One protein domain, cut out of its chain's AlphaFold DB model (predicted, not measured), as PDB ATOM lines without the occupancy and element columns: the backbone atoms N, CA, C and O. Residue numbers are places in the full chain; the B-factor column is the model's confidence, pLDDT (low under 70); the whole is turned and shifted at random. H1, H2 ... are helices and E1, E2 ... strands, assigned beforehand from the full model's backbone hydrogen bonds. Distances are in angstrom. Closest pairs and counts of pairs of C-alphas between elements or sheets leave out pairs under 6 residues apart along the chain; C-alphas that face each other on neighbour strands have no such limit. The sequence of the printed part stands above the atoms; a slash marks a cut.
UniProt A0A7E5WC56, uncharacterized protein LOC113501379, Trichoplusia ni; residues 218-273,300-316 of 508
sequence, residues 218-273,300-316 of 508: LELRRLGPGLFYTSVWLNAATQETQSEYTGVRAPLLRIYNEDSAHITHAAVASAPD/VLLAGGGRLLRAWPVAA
ATOM      1  N   LEU A 218     145.102 115.979 136.115       88.75
ATOM      2  CA  LEU A 218     144.859 114.725 136.820       88.75
ATOM      3  C   LEU A 218     145.955 114.494 137.862       88.75
ATOM      4  O   LEU A 218     147.138 114.418 137.529       88.75
ATOM      5  N   GLU A 219     145.562 114.379 139.126       89.62
ATOM      6  CA  GLU A 219     146.489 114.260 140.251       89.62
ATOM      7  C   GLU A 219     146.157 113.012 141.080       89.62
ATOM      8  O   GLU A 219     145.199 113.000 141.855       89.62
ATOM      9  N   LEU A 220     146.941 111.950 140.889       87.38
ATOM     10  CA  LEU A 220     146.899 110.726 141.681       87.38
ATOM     11  C   LEU A 220     147.485 110.996 143.070       87.38
ATOM     12  O   LEU A 220     148.632 111.421 143.205       87.38
ATOM     13  N   ARG A 221     146.709 110.690 144.106       85.94
ATOM     14  CA  ARG A 221     147.113 110.763 145.509       85.94
ATOM     15  C   ARG A 221     146.878 109.424 146.196       85.94
ATOM     16  O   ARG A 221     145.921 108.712 145.893       85.94
ATOM     17  N   ARG A 222     147.758 109.087 147.135       88.12
ATOM     18  CA  ARG A 222     147.642 107.899 147.988       88.12
ATOM     19  C   ARG A 222     146.829 108.247 149.234       88.12
ATOM     20  O   ARG A 222     147.122 109.249 149.877       88.12
ATOM     21  N   LEU A 223     145.837 107.423 149.566       85.56
ATOM     22  CA  LEU A 223     145.062 107.517 150.814       85.56
ATOM     23  C   LEU A 223     145.585 106.545 151.874       85.56
ATOM     24  O   LEU A 223     145.598 106.872 153.054       85.56
ATOM     25  N   GLY A 224     146.049 105.365 151.455       83.81
ATOM     26  CA  GLY A 224     146.568 104.332 152.349       83.81
ATOM     27  C   GLY A 224     147.371 103.259 151.604       83.81
ATOM     28  O   GLY A 224     147.765 103.457 150.452       83.81
ATOM     29  N   PRO A 225     147.682 102.117 152.235       85.19
ATOM     30  CA  PRO A 225     148.130 100.911 151.531       85.19
ATOM     31  C   PRO A 225     147.062 100.456 150.521       85.19
ATOM     32  O   PRO A 225     145.889 100.421 150.873       85.19
ATOM     33  N   GLY A 226     147.441 100.182 149.266       77.19
ATOM     34  CA  GLY A 226     146.527  99.777 148.175       77.19
ATOM     35  C   GLY A 226     145.524 100.842 147.689       77.19
ATOM     36  O   GLY A 226     145.094 100.803 146.541       77.19
ATOM     37  N   LEU A 227     145.183 101.830 148.522       82.69
ATOM     38  CA  LEU A 227     144.123 102.808 148.269       82.69
ATOM     39  C   LEU A 227     144.658 104.130 147.710       82.69
ATOM     40  O   LEU A 227     145.409 104.856 148.376       82.69
ATOM     41  N   PHE A 228     144.209 104.479 146.506       84.44
ATOM     42  CA  PHE A 228     144.569 105.705 145.798       84.44
ATOM     43  C   PHE A 228     143.322 106.409 145.246       84.44
ATOM     44  O   PHE A 228     142.236 105.837 145.180       84.44
ATOM     45  N   TYR A 229     143.467 107.664 144.828       85.38
ATOM     46  CA  TYR A 229     142.446 108.367 144.055       85.38
ATOM     47  C   TYR A 229     143.067 109.397 143.113       85.38
ATOM     48  O   TYR A 229     144.038 110.065 143.461       85.38
ATOM     49  N   THR A 230     142.485 109.561 141.928       86.25
ATOM     50  CA  THR A 230     142.784 110.671 141.023       86.25
ATOM     51  C   THR A 230     141.839 111.822 141.334       86.25
ATOM     52  O   THR A 230     140.624 111.699 141.185       86.25
ATOM     53  N   SER A 231     142.393 112.963 141.731       88.56
ATOM     54  CA  SER A 231     141.678 114.239 141.727       88.56
ATOM     55  C   SER A 231     141.662 114.792 140.304       88.56
ATOM     56  O   SER A 231     142.724 114.969 139.701       88.56
ATOM     57  N   VAL A 232     140.472 115.070 139.775       87.75
ATOM     58  CA  VAL A 232     140.296 115.768 138.498       87.75
ATOM     59  C   VAL A 232     140.075 117.243 138.792       87.75
ATOM     60  O   VAL A 232     139.146 117.607 139.516       87.75
ATOM     61  N   TRP A 233     140.925 118.087 138.222       88.31
ATOM     62  CA  TRP A 233     140.892 119.531 138.410       88.31
ATOM     63  C   TRP A 233     140.595 120.223 137.090       88.31
ATOM     64  O   TRP A 233     141.247 119.929 136.092       88.31
ATOM     65  N   LEU A 234     139.659 121.165 137.099       88.31
ATOM     66  CA  LEU A 234     139.441 122.115 136.015       88.31
ATOM     67  C   LEU A 234     140.366 123.313 136.214       88.31
ATOM     68  O   LEU A 234     140.413 123.865 137.311       88.31
ATOM     69  N   ASN A 235     141.096 123.707 135.174       88.75
ATOM     70  CA  ASN A 235     142.074 124.792 135.216       88.75
ATOM     71  C   ASN A 235     141.794 125.787 134.085       88.75
ATOM     72  O   ASN A 235     141.434 125.365 132.982       88.75
ATOM     73  N   ALA A 236     142.000 127.081 134.324       87.31
ATOM     74  CA  ALA A 236     141.969 128.094 133.272       87.31
ATOM     75  C   ALA A 236     143.215 128.006 132.367       87.31
ATOM     76  O   ALA A 236     144.337 127.759 132.827       87.31
ATOM     77  N   ALA A 237     143.017 128.205 131.063       85.81
ATOM     78  CA  ALA A 237     144.068 128.151 130.048       85.81
ATOM     79  C   ALA A 237     144.946 129.413 130.003       85.81
ATOM     80  O   ALA A 237     146.070 129.355 129.493       85.81
ATOM     81  N   THR A 238     144.459 130.529 130.548       82.12
ATOM     82  CA  THR A 238     145.222 131.760 130.777       82.12
ATOM     83  C   THR A 238     145.239 132.109 132.265       82.12
ATOM     84  O   THR A 238     144.276 131.865 132.991       82.12
ATOM     85  N   GLN A 239     146.363 132.659 132.718       72.44
ATOM     86  CA  GLN A 239     146.561 133.192 134.062       72.44
ATOM     87  C   GLN A 239     146.953 134.673 133.943       72.44
ATOM     88  O   GLN A 239     148.119 135.044 134.038       72.44
ATOM     89  N   GLU A 240     145.960 135.507 133.635       67.56
ATOM     90  CA  GLU A 240     146.086 136.971 133.529       67.56
ATOM     91  C   GLU A 240     145.977 137.632 134.915       67.56
ATOM     92  O   GLU A 240     145.631 136.963 135.883       67.56
ATOM     93  N   THR A 241     146.217 138.938 135.059       60.34
ATOM     94  CA  THR A 241     146.124 139.646 136.361       60.34
ATOM     95  C   THR A 241     144.766 139.486 137.057       60.34
ATOM     96  O   THR A 241     144.699 139.389 138.276       60.34
ATOM     97  N   GLN A 242     143.673 139.328 136.303       54.28
ATOM     98  CA  GLN A 242     142.337 139.044 136.860       54.28
ATOM     99  C   GLN A 242     142.223 137.668 137.558       54.28
ATOM    100  O   GLN A 242     141.255 137.394 138.273       54.28
ATOM    101  N   SER A 243     143.222 136.795 137.387       59.03
ATOM    102  CA  SER A 243     143.328 135.505 138.079       59.03
ATOM    103  C   SER A 243     143.662 135.620 139.570       59.03
ATOM    104  O   SER A 243     143.456 134.662 140.308       59.03
ATOM    105  N   GLU A 244     144.103 136.792 140.037       61.09
ATOM    106  CA  GLU A 244     144.275 137.093 141.465       61.09
ATOM    107  C   GLU A 244     142.936 137.070 142.225       61.09
ATOM    108  O   GLU A 244     142.888 136.707 143.399       61.09
ATOM    109  N   TYR A 245     141.837 137.395 141.534       52.44
ATOM    110  CA  TYR A 245     140.492 137.541 142.105       52.44
ATOM    111  C   TYR A 245     139.561 136.359 141.783       52.44
ATOM    112  O   TYR A 245     138.442 136.297 142.286       52.44
ATOM    113  N   THR A 246     140.006 135.403 140.955       59.50
ATOM    114  CA  THR A 246     139.165 134.309 140.439       59.50
ATOM    115  C   THR A 246     139.884 132.963 140.512       59.50
ATOM    116  O   THR A 246     141.043 132.845 140.126       59.50
ATOM    117  N   GLY A 247     139.193 131.908 140.955       61.84
ATOM    118  CA  GLY A 247     139.778 130.573 141.094       61.84
ATOM    119  C   GLY A 247     140.284 129.981 139.771       61.84
ATOM    120  O   GLY A 247     139.511 129.423 138.999       61.84
ATOM    121  N   VAL A 248     141.603 130.019 139.552       73.56
ATOM    122  CA  VAL A 248     142.287 129.441 138.370       73.56
ATOM    123  C   VAL A 248     142.137 127.921 138.290       73.56
ATOM    124  O   VAL A 248     142.262 127.343 137.212       73.56
ATOM    125  N   ARG A 249     141.881 127.267 139.429       81.88
ATOM    126  CA  ARG A 249     141.810 125.812 139.578       81.88
ATOM    127  C   ARG A 249     140.646 125.423 140.489       81.88
ATOM    128  O   ARG A 249     140.598 125.857 141.636       81.88
ATOM    129  N   ALA A 250     139.755 124.562 140.005       82.62
ATOM    130  CA  ALA A 250     138.610 124.041 140.752       82.62
ATOM    131  C   ALA A 250     138.601 122.498 140.745       82.62
ATOM    132  O   ALA A 250     138.839 121.896 139.695       82.62
ATOM    133  N   PRO A 251     138.347 121.820 141.879       82.75
ATOM    134  CA  PRO A 251     138.179 120.370 141.897       82.75
ATOM    135  C   PRO A 251     136.822 120.001 141.284       82.75
ATOM    136  O   PRO A 251     135.799 120.546 141.690       82.75
ATOM    137  N   LEU A 252     136.801 119.068 140.330       82.06
ATOM    138  CA  LEU A 252     135.557 118.571 139.728       82.06
ATOM    139  C   LEU A 252     135.071 117.287 140.396       82.06
ATOM    140  O   LEU A 252     133.923 117.196 140.814       82.06
ATOM    141  N   LEU A 253     135.938 116.274 140.463       82.06
ATOM    142  CA  LEU A 253     135.579 114.947 140.960       82.06
ATOM    143  C   LEU A 253     136.809 114.174 141.455       82.06
ATOM    144  O   LEU A 253     137.956 114.515 141.148       82.06
ATOM    145  N   ARG A 254     136.559 113.117 142.233       83.94
ATOM    146  CA  ARG A 254     137.569 112.167 142.718       83.94
ATOM    147  C   ARG A 254     137.238 110.777 142.185       83.94
ATOM    148  O   ARG A 254     136.137 110.287 142.411       83.94
ATOM    149  N   ILE A 255     138.188 110.151 141.500       81.38
ATOM    150  CA  ILE A 255     138.080 108.769 141.014       81.38
ATOM    151  C   ILE A 255     138.930 107.910 141.937       81.38
ATOM    152  O   ILE A 255     140.143 108.093 141.971       81.38
ATOM    153  N   TYR A 256     138.318 107.016 142.709       80.56
ATOM    154  CA  TYR A 256     139.060 106.082 143.556       80.56
ATOM    155  C   TYR A 256     139.666 104.967 142.696       80.56
ATOM    156  O   TYR A 256     139.002 104.436 141.807       80.56
ATOM    157  N   ASN A 257     140.933 104.646 142.956       74.44
ATOM    158  CA  ASN A 257     141.735 103.700 142.187       74.44
ATOM    159  C   ASN A 257     142.307 102.630 143.125       74.44
ATOM    160  O   ASN A 257     142.865 102.951 144.179       74.44
ATOM    161  N   GLU A 258     142.243 101.377 142.691       75.06
ATOM    162  CA  GLU A 258     142.947 100.254 143.316       75.06
ATOM    163  C   GLU A 258     144.422 100.245 142.876       75.06
ATOM    164  O   GLU A 258     144.742 100.666 141.761       75.06
ATOM    165  N   ASP A 259     145.324  99.804 143.755       72.38
ATOM    166  CA  ASP A 259     146.731  99.470 143.474       72.38
ATOM    167  C   ASP A 259     147.497 100.476 142.599       72.38
ATOM    168  O   ASP A 259     148.246 100.130 141.685       72.38
ATOM    169  N   SER A 260     147.338 101.767 142.906       72.06
ATOM    170  CA  SER A 260     147.952 102.896 142.190       72.06
ATOM    171  C   SER A 260     147.596 102.995 140.700       72.06
ATOM    172  O   SER A 260     148.321 103.636 139.945       72.06
ATOM    173  N   ALA A 261     146.475 102.417 140.254       73.00
ATOM    174  CA  ALA A 261     146.073 102.461 138.851       73.00
ATOM    175  C   ALA A 261     146.017 103.906 138.314       73.00
ATOM    176  O   ALA A 261     145.238 104.748 138.768       73.00
ATOM    177  N   HIS A 262     146.862 104.188 137.320       71.38
ATOM    178  CA  HIS A 262     146.958 105.500 136.691       71.38
ATOM    179  C   HIS A 262     145.933 105.634 135.561       71.38
ATOM    180  O   HIS A 262     145.917 104.847 134.608       71.38
ATOM    181  N   ILE A 263     145.134 106.703 135.603       75.31
ATOM    182  CA  ILE A 263     144.418 107.178 134.417       75.31
ATOM    183  C   ILE A 263     145.474 107.664 133.430       75.31
ATOM    184  O   ILE A 263     146.252 108.559 133.741       75.31
ATOM    185  N   THR A 264     145.510 107.066 132.241       72.00
ATOM    186  CA  THR A 264     146.498 107.418 131.212       72.00
ATOM    187  C   THR A 264     145.909 108.312 130.133       72.00
ATOM    188  O   THR A 264     146.629 109.104 129.533       72.00
ATOM    189  N   HIS A 265     144.618 108.195 129.842       72.06
ATOM    190  CA  HIS A 265     143.947 108.957 128.793       72.06
ATOM    191  C   HIS A 265     142.695 109.602 129.367       72.06
ATOM    192  O   HIS A 265     141.958 108.947 130.101       72.06
ATOM    193  N   ALA A 266     142.464 110.859 129.008       74.94
ATOM    194  CA  ALA A 266     141.250 111.599 129.303       74.94
ATOM    195  C   ALA A 266     140.828 112.392 128.061       74.94
ATOM    196  O   ALA A 266     141.678 112.868 127.304       74.94
ATOM    197  N   ALA A 267     139.522 112.518 127.860       79.12
ATOM    198  CA  ALA A 267     138.907 113.406 126.884       79.12
ATOM    199  C   ALA A 267     137.544 113.860 127.421       79.12
ATOM    200  O   ALA A 267     136.841 113.075 128.056       79.12
ATOM    201  N   VAL A 268     137.154 115.104 127.144       74.88
ATOM    202  CA  VAL A 268     135.784 115.575 127.382       74.88
ATOM    203  C   VAL A 268     135.021 115.522 126.064       74.88
ATOM    204  O   VAL A 268     135.491 116.040 125.052       74.88
ATOM    205  N   ALA A 269     133.851 114.891 126.081       70.88
ATOM    206  CA  ALA A 269     132.906 114.861 124.971       70.88
ATOM    207  C   ALA A 269     131.612 115.587 125.363       70.88
ATOM    208  O   ALA A 269     131.224 115.580 126.533       70.88
ATOM    209  N   SER A 270     130.930 116.186 124.388       65.00
ATOM    210  CA  SER A 270     129.525 116.576 124.541       65.00
ATOM    211  C   SER A 270     128.653 115.378 124.184       65.00
ATOM    212  O   SER A 270     128.819 114.814 123.100       65.00
ATOM    213  N   ALA A 271     127.729 114.997 125.058       53.72
ATOM    214  CA  ALA A 271     126.609 114.164 124.660       53.72
ATOM    215  C   ALA A 271     125.618 115.016 123.836       53.72
ATOM    216  O   ALA A 271     125.522 116.225 124.072       53.72
ATOM    217  N   PRO A 272     124.919 114.431 122.846       49.97
ATOM    218  CA  PRO A 272     123.693 115.031 122.336       49.97
ATOM    219  C   PRO A 272     122.665 115.127 123.469       49.97
ATOM    220  O   PRO A 272     122.702 114.320 124.401       49.97
ATOM    221  N   ASP A 273     121.757 116.093 123.370       48.53
ATOM    222  CA  ASP A 273     120.574 116.122 124.225       48.53
ATOM    223  C   ASP A 273     119.734 114.857 123.958       48.53
ATOM    224  O   ASP A 273     119.652 114.385 122.819       48.53
ATOM    225  N   VAL A 300     130.566 114.786 129.201       74.00
ATOM    226  CA  VAL A 300     131.062 113.535 129.777       74.00
ATOM    227  C   VAL A 300     132.587 113.500 129.708       74.00
ATOM    228  O   VAL A 300     133.181 113.619 128.635       74.00
ATOM    229  N   LEU A 301     133.230 113.300 130.858       73.75
ATOM    230  CA  LEU A 301     134.636 112.922 130.953       73.75
ATOM    231  C   LEU A 301     134.760 111.432 130.643       73.75
ATOM    232  O   LEU A 301     134.276 110.595 131.402       73.75
ATOM    233  N   LEU A 302     135.456 111.106 129.561       74.56
ATOM    234  CA  LEU A 302     135.876 109.754 129.219       74.56
ATOM    235  C   LEU A 302     137.320 109.576 129.688       74.56
ATOM    236  O   LEU A 302     138.202 110.299 129.222       74.56
ATOM    237  N   ALA A 303     137.580 108.633 130.597       65.94
ATOM    238  CA  ALA A 303     138.932 108.383 131.098       65.94
ATOM    239  C   ALA A 303     139.285 106.890 131.146       65.94
ATOM    240  O   ALA A 303     138.465 106.048 131.520       65.94
ATOM    241  N   GLY A 304     140.517 106.563 130.746       64.94
ATOM    242  CA  GLY A 304     140.967 105.188 130.539       64.94
ATOM    243  C   GLY A 304     142.393 104.899 131.010       64.94
ATOM    244  O   GLY A 304     143.285 105.754 130.983       64.94
ATOM    245  N   GLY A 305     142.611 103.650 131.417       62.56
ATOM    246  CA  GLY A 305     143.885 103.122 131.902       62.56
ATOM    247  C   GLY A 305     143.953 101.610 131.691       62.56
ATOM    248  O   GLY A 305     142.989 100.889 131.952       62.56
ATOM    249  N   GLY A 306     145.077 101.117 131.165       64.56
ATOM    250  CA  GLY A 306     145.240  99.698 130.841       64.56
ATOM    251  C   GLY A 306     144.210  99.223 129.811       64.56
ATOM    252  O   GLY A 306     144.262  99.641 128.654       64.56
ATOM    253  N   ARG A 307     143.286  98.350 130.240       57.34
ATOM    254  CA  ARG A 307     142.188  97.785 129.425       57.34
ATOM    255  C   ARG A 307     140.801  98.346 129.772       57.34
ATOM    256  O   ARG A 307     139.811  97.869 129.224       57.34
ATOM    257  N   LEU A 308     140.712  99.312 130.687       58.16
ATOM    258  CA  LEU A 308     139.445  99.852 131.178       58.16
ATOM    259  C   LEU A 308     139.198 101.270 130.662       58.16
ATOM    260  O   LEU A 308     140.108 102.098 130.596       58.16
ATOM    261  N   LEU A 309     137.930 101.534 130.354       66.06
ATOM    262  CA  LEU A 309     137.365 102.851 130.091       66.06
ATOM    263  C   LEU A 309     136.178 103.075 131.030       66.06
ATOM    264  O   LEU A 309     135.417 102.144 131.323       66.06
ATOM    265  N   ARG A 310     136.020 104.316 131.484       67.56
ATOM    266  CA  ARG A 310     134.883 104.794 132.270       67.56
ATOM    267  C   ARG A 310     134.472 106.197 131.815       67.56
ATOM    268  O   ARG A 310     135.239 106.892 131.146       67.56
ATOM    269  N   ALA A 311     133.246 106.563 132.168       72.38
ATOM    270  CA  ALA A 311     132.575 107.795 131.784       72.38
ATOM    271  C   ALA A 311     131.942 108.442 133.026       72.38
ATOM    272  O   ALA A 311     131.361 107.730 133.843       72.38
ATOM    273  N   TRP A 312     132.037 109.768 133.158       74.12
ATOM    274  CA  TRP A 312     131.412 110.538 134.243       74.12
ATOM    275  C   TRP A 312     130.818 111.846 133.708       74.12
ATOM    276  O   TRP A 312     131.489 112.504 132.909       74.12
ATOM    277  N   PRO A 313     129.621 112.271 134.149       69.31
ATOM    278  CA  PRO A 313     129.083 113.581 133.797       69.31
ATOM    279  C   PRO A 313     129.928 114.711 134.409       69.31
ATOM    280  O   PRO A 313     130.454 114.588 135.516       69.31
ATOM    281  N   VAL A 314     130.049 115.828 133.690       68.56
ATOM    282  CA  VAL A 314     130.805 117.023 134.097       68.56
ATOM    283  C   VAL A 314     129.873 118.230 134.082       68.56
ATOM    284  O   VAL A 314     129.592 118.798 133.030       68.56
ATOM    285  N   ALA A 315     129.402 118.628 135.266       56.97
ATOM    286  CA  ALA A 315     128.363 119.651 135.425       56.97
ATOM    287  C   ALA A 315     128.841 121.109 135.236       56.97
ATOM    288  O   ALA A 315     128.012 122.007 135.121       56.97
ATOM    289  N   ALA A 316     130.154 121.370 135.212       57.50
ATOM    290  CA  ALA A 316     130.713 122.723 135.144       57.50
ATOM    291  C   ALA A 316     131.791 122.838 134.043       57.50
ATOM    292  O   ALA A 316     132.857 122.233 134.176       57.50
TER     293      ALA A 316
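AT A GLANCE: This is residues 218 to 273 and 300 to 316 of the 508 residues of the protein "uncharacterized protein LOC113501379" of Trichoplusia ni (UniProt A0A7E5WC56). Two small, twisted, three-stranded sheets follow one another along the printed part, E1, E2 and E3 in the first and E4, E5 and E6 in the second, loosely placed with little contact between them. In the first sheet the long strands E2 and E3 run side by side, and the short helix H1 lies beyond one end of this pair, far from the second sheet. The printed part has 73 residues with one named helix and six named strands, in the order E1 E2 H1 E3 E4 E5 E6, and its class is mostly strand. Both sheets are antiparallel, with the orders E1 - E2 - E3 and E4 - E5 - E6. The whole is loose, with a radius of gyration of the C-alphas of 14.5 A, and flat, spanning 41 by 36 by 17 A.

HOW THE PARTS SIT: E1, residues 218 to 222, and E2, residues 227 to 236, form an antiparallel hairpin at 152 degrees, with N 221 and O 229 within hydrogen-bond range at 2.8 A. H1, residues 241 to 244, is not on this sheet. It is too short for any O i to N i+4 pair, and its one O i to N i+3 pair is within range. E3, residues 249 to 258, is antiparallel to E2 at 157 degrees, with N 230 and O 255 at 2.8 A and N 250 and O 234 at 2.9 A. E3 bends by 60 degrees at residue 252. E4, residues 265 to 270, is apart from E3. E5, residues 300 to 305, is antiparallel to E4 at 162 degrees, with N 302 and O 267 at 2.8 A. E6, residues 308 to 314, makes a hairpin with E5 at 156 degrees, with N 301 and O 312 at 2.8 A. E3 and E6 have 1 pair of C-alphas within 8 A, those of Leu 252 and Val 314, 7.5 A apart. E2 is apart from E4, E5 and E6. Each sheet is only just strongly twisted, with C-alphas up to 4.0 A off the best plane in the first and 4.2 A in the second.

IN THESE COORDINATES: E1 begins at C-alpha 218 (144.859, 114.725, 136.820). E2 is 29.5 A from first to last C-alpha and E3 25.9 A. H1 begins at C-alpha 241 (146.124, 139.646, 136.361). E4 is 16.9 A long, E5 16.7 A and E6 19.4 A, ending at C-alpha 314 (130.805, 117.023, 134.097).

THE WHOLE: The two C-alphas farthest apart are those of Thr 241 and Arg 307, 42.6 A. Residues 274 to 299 are not printed, and C-alphas 273 and 300 are 12.1 A apart across this cut, between E4 and E5. Of the links printed whole, E3 to E4 is short but not tight, and the others are tight. The mean pLDDT of the printed part is 73.8, with residues 240 to 247, 270 to 273, 303 to 310 and 313 to 316 under 70.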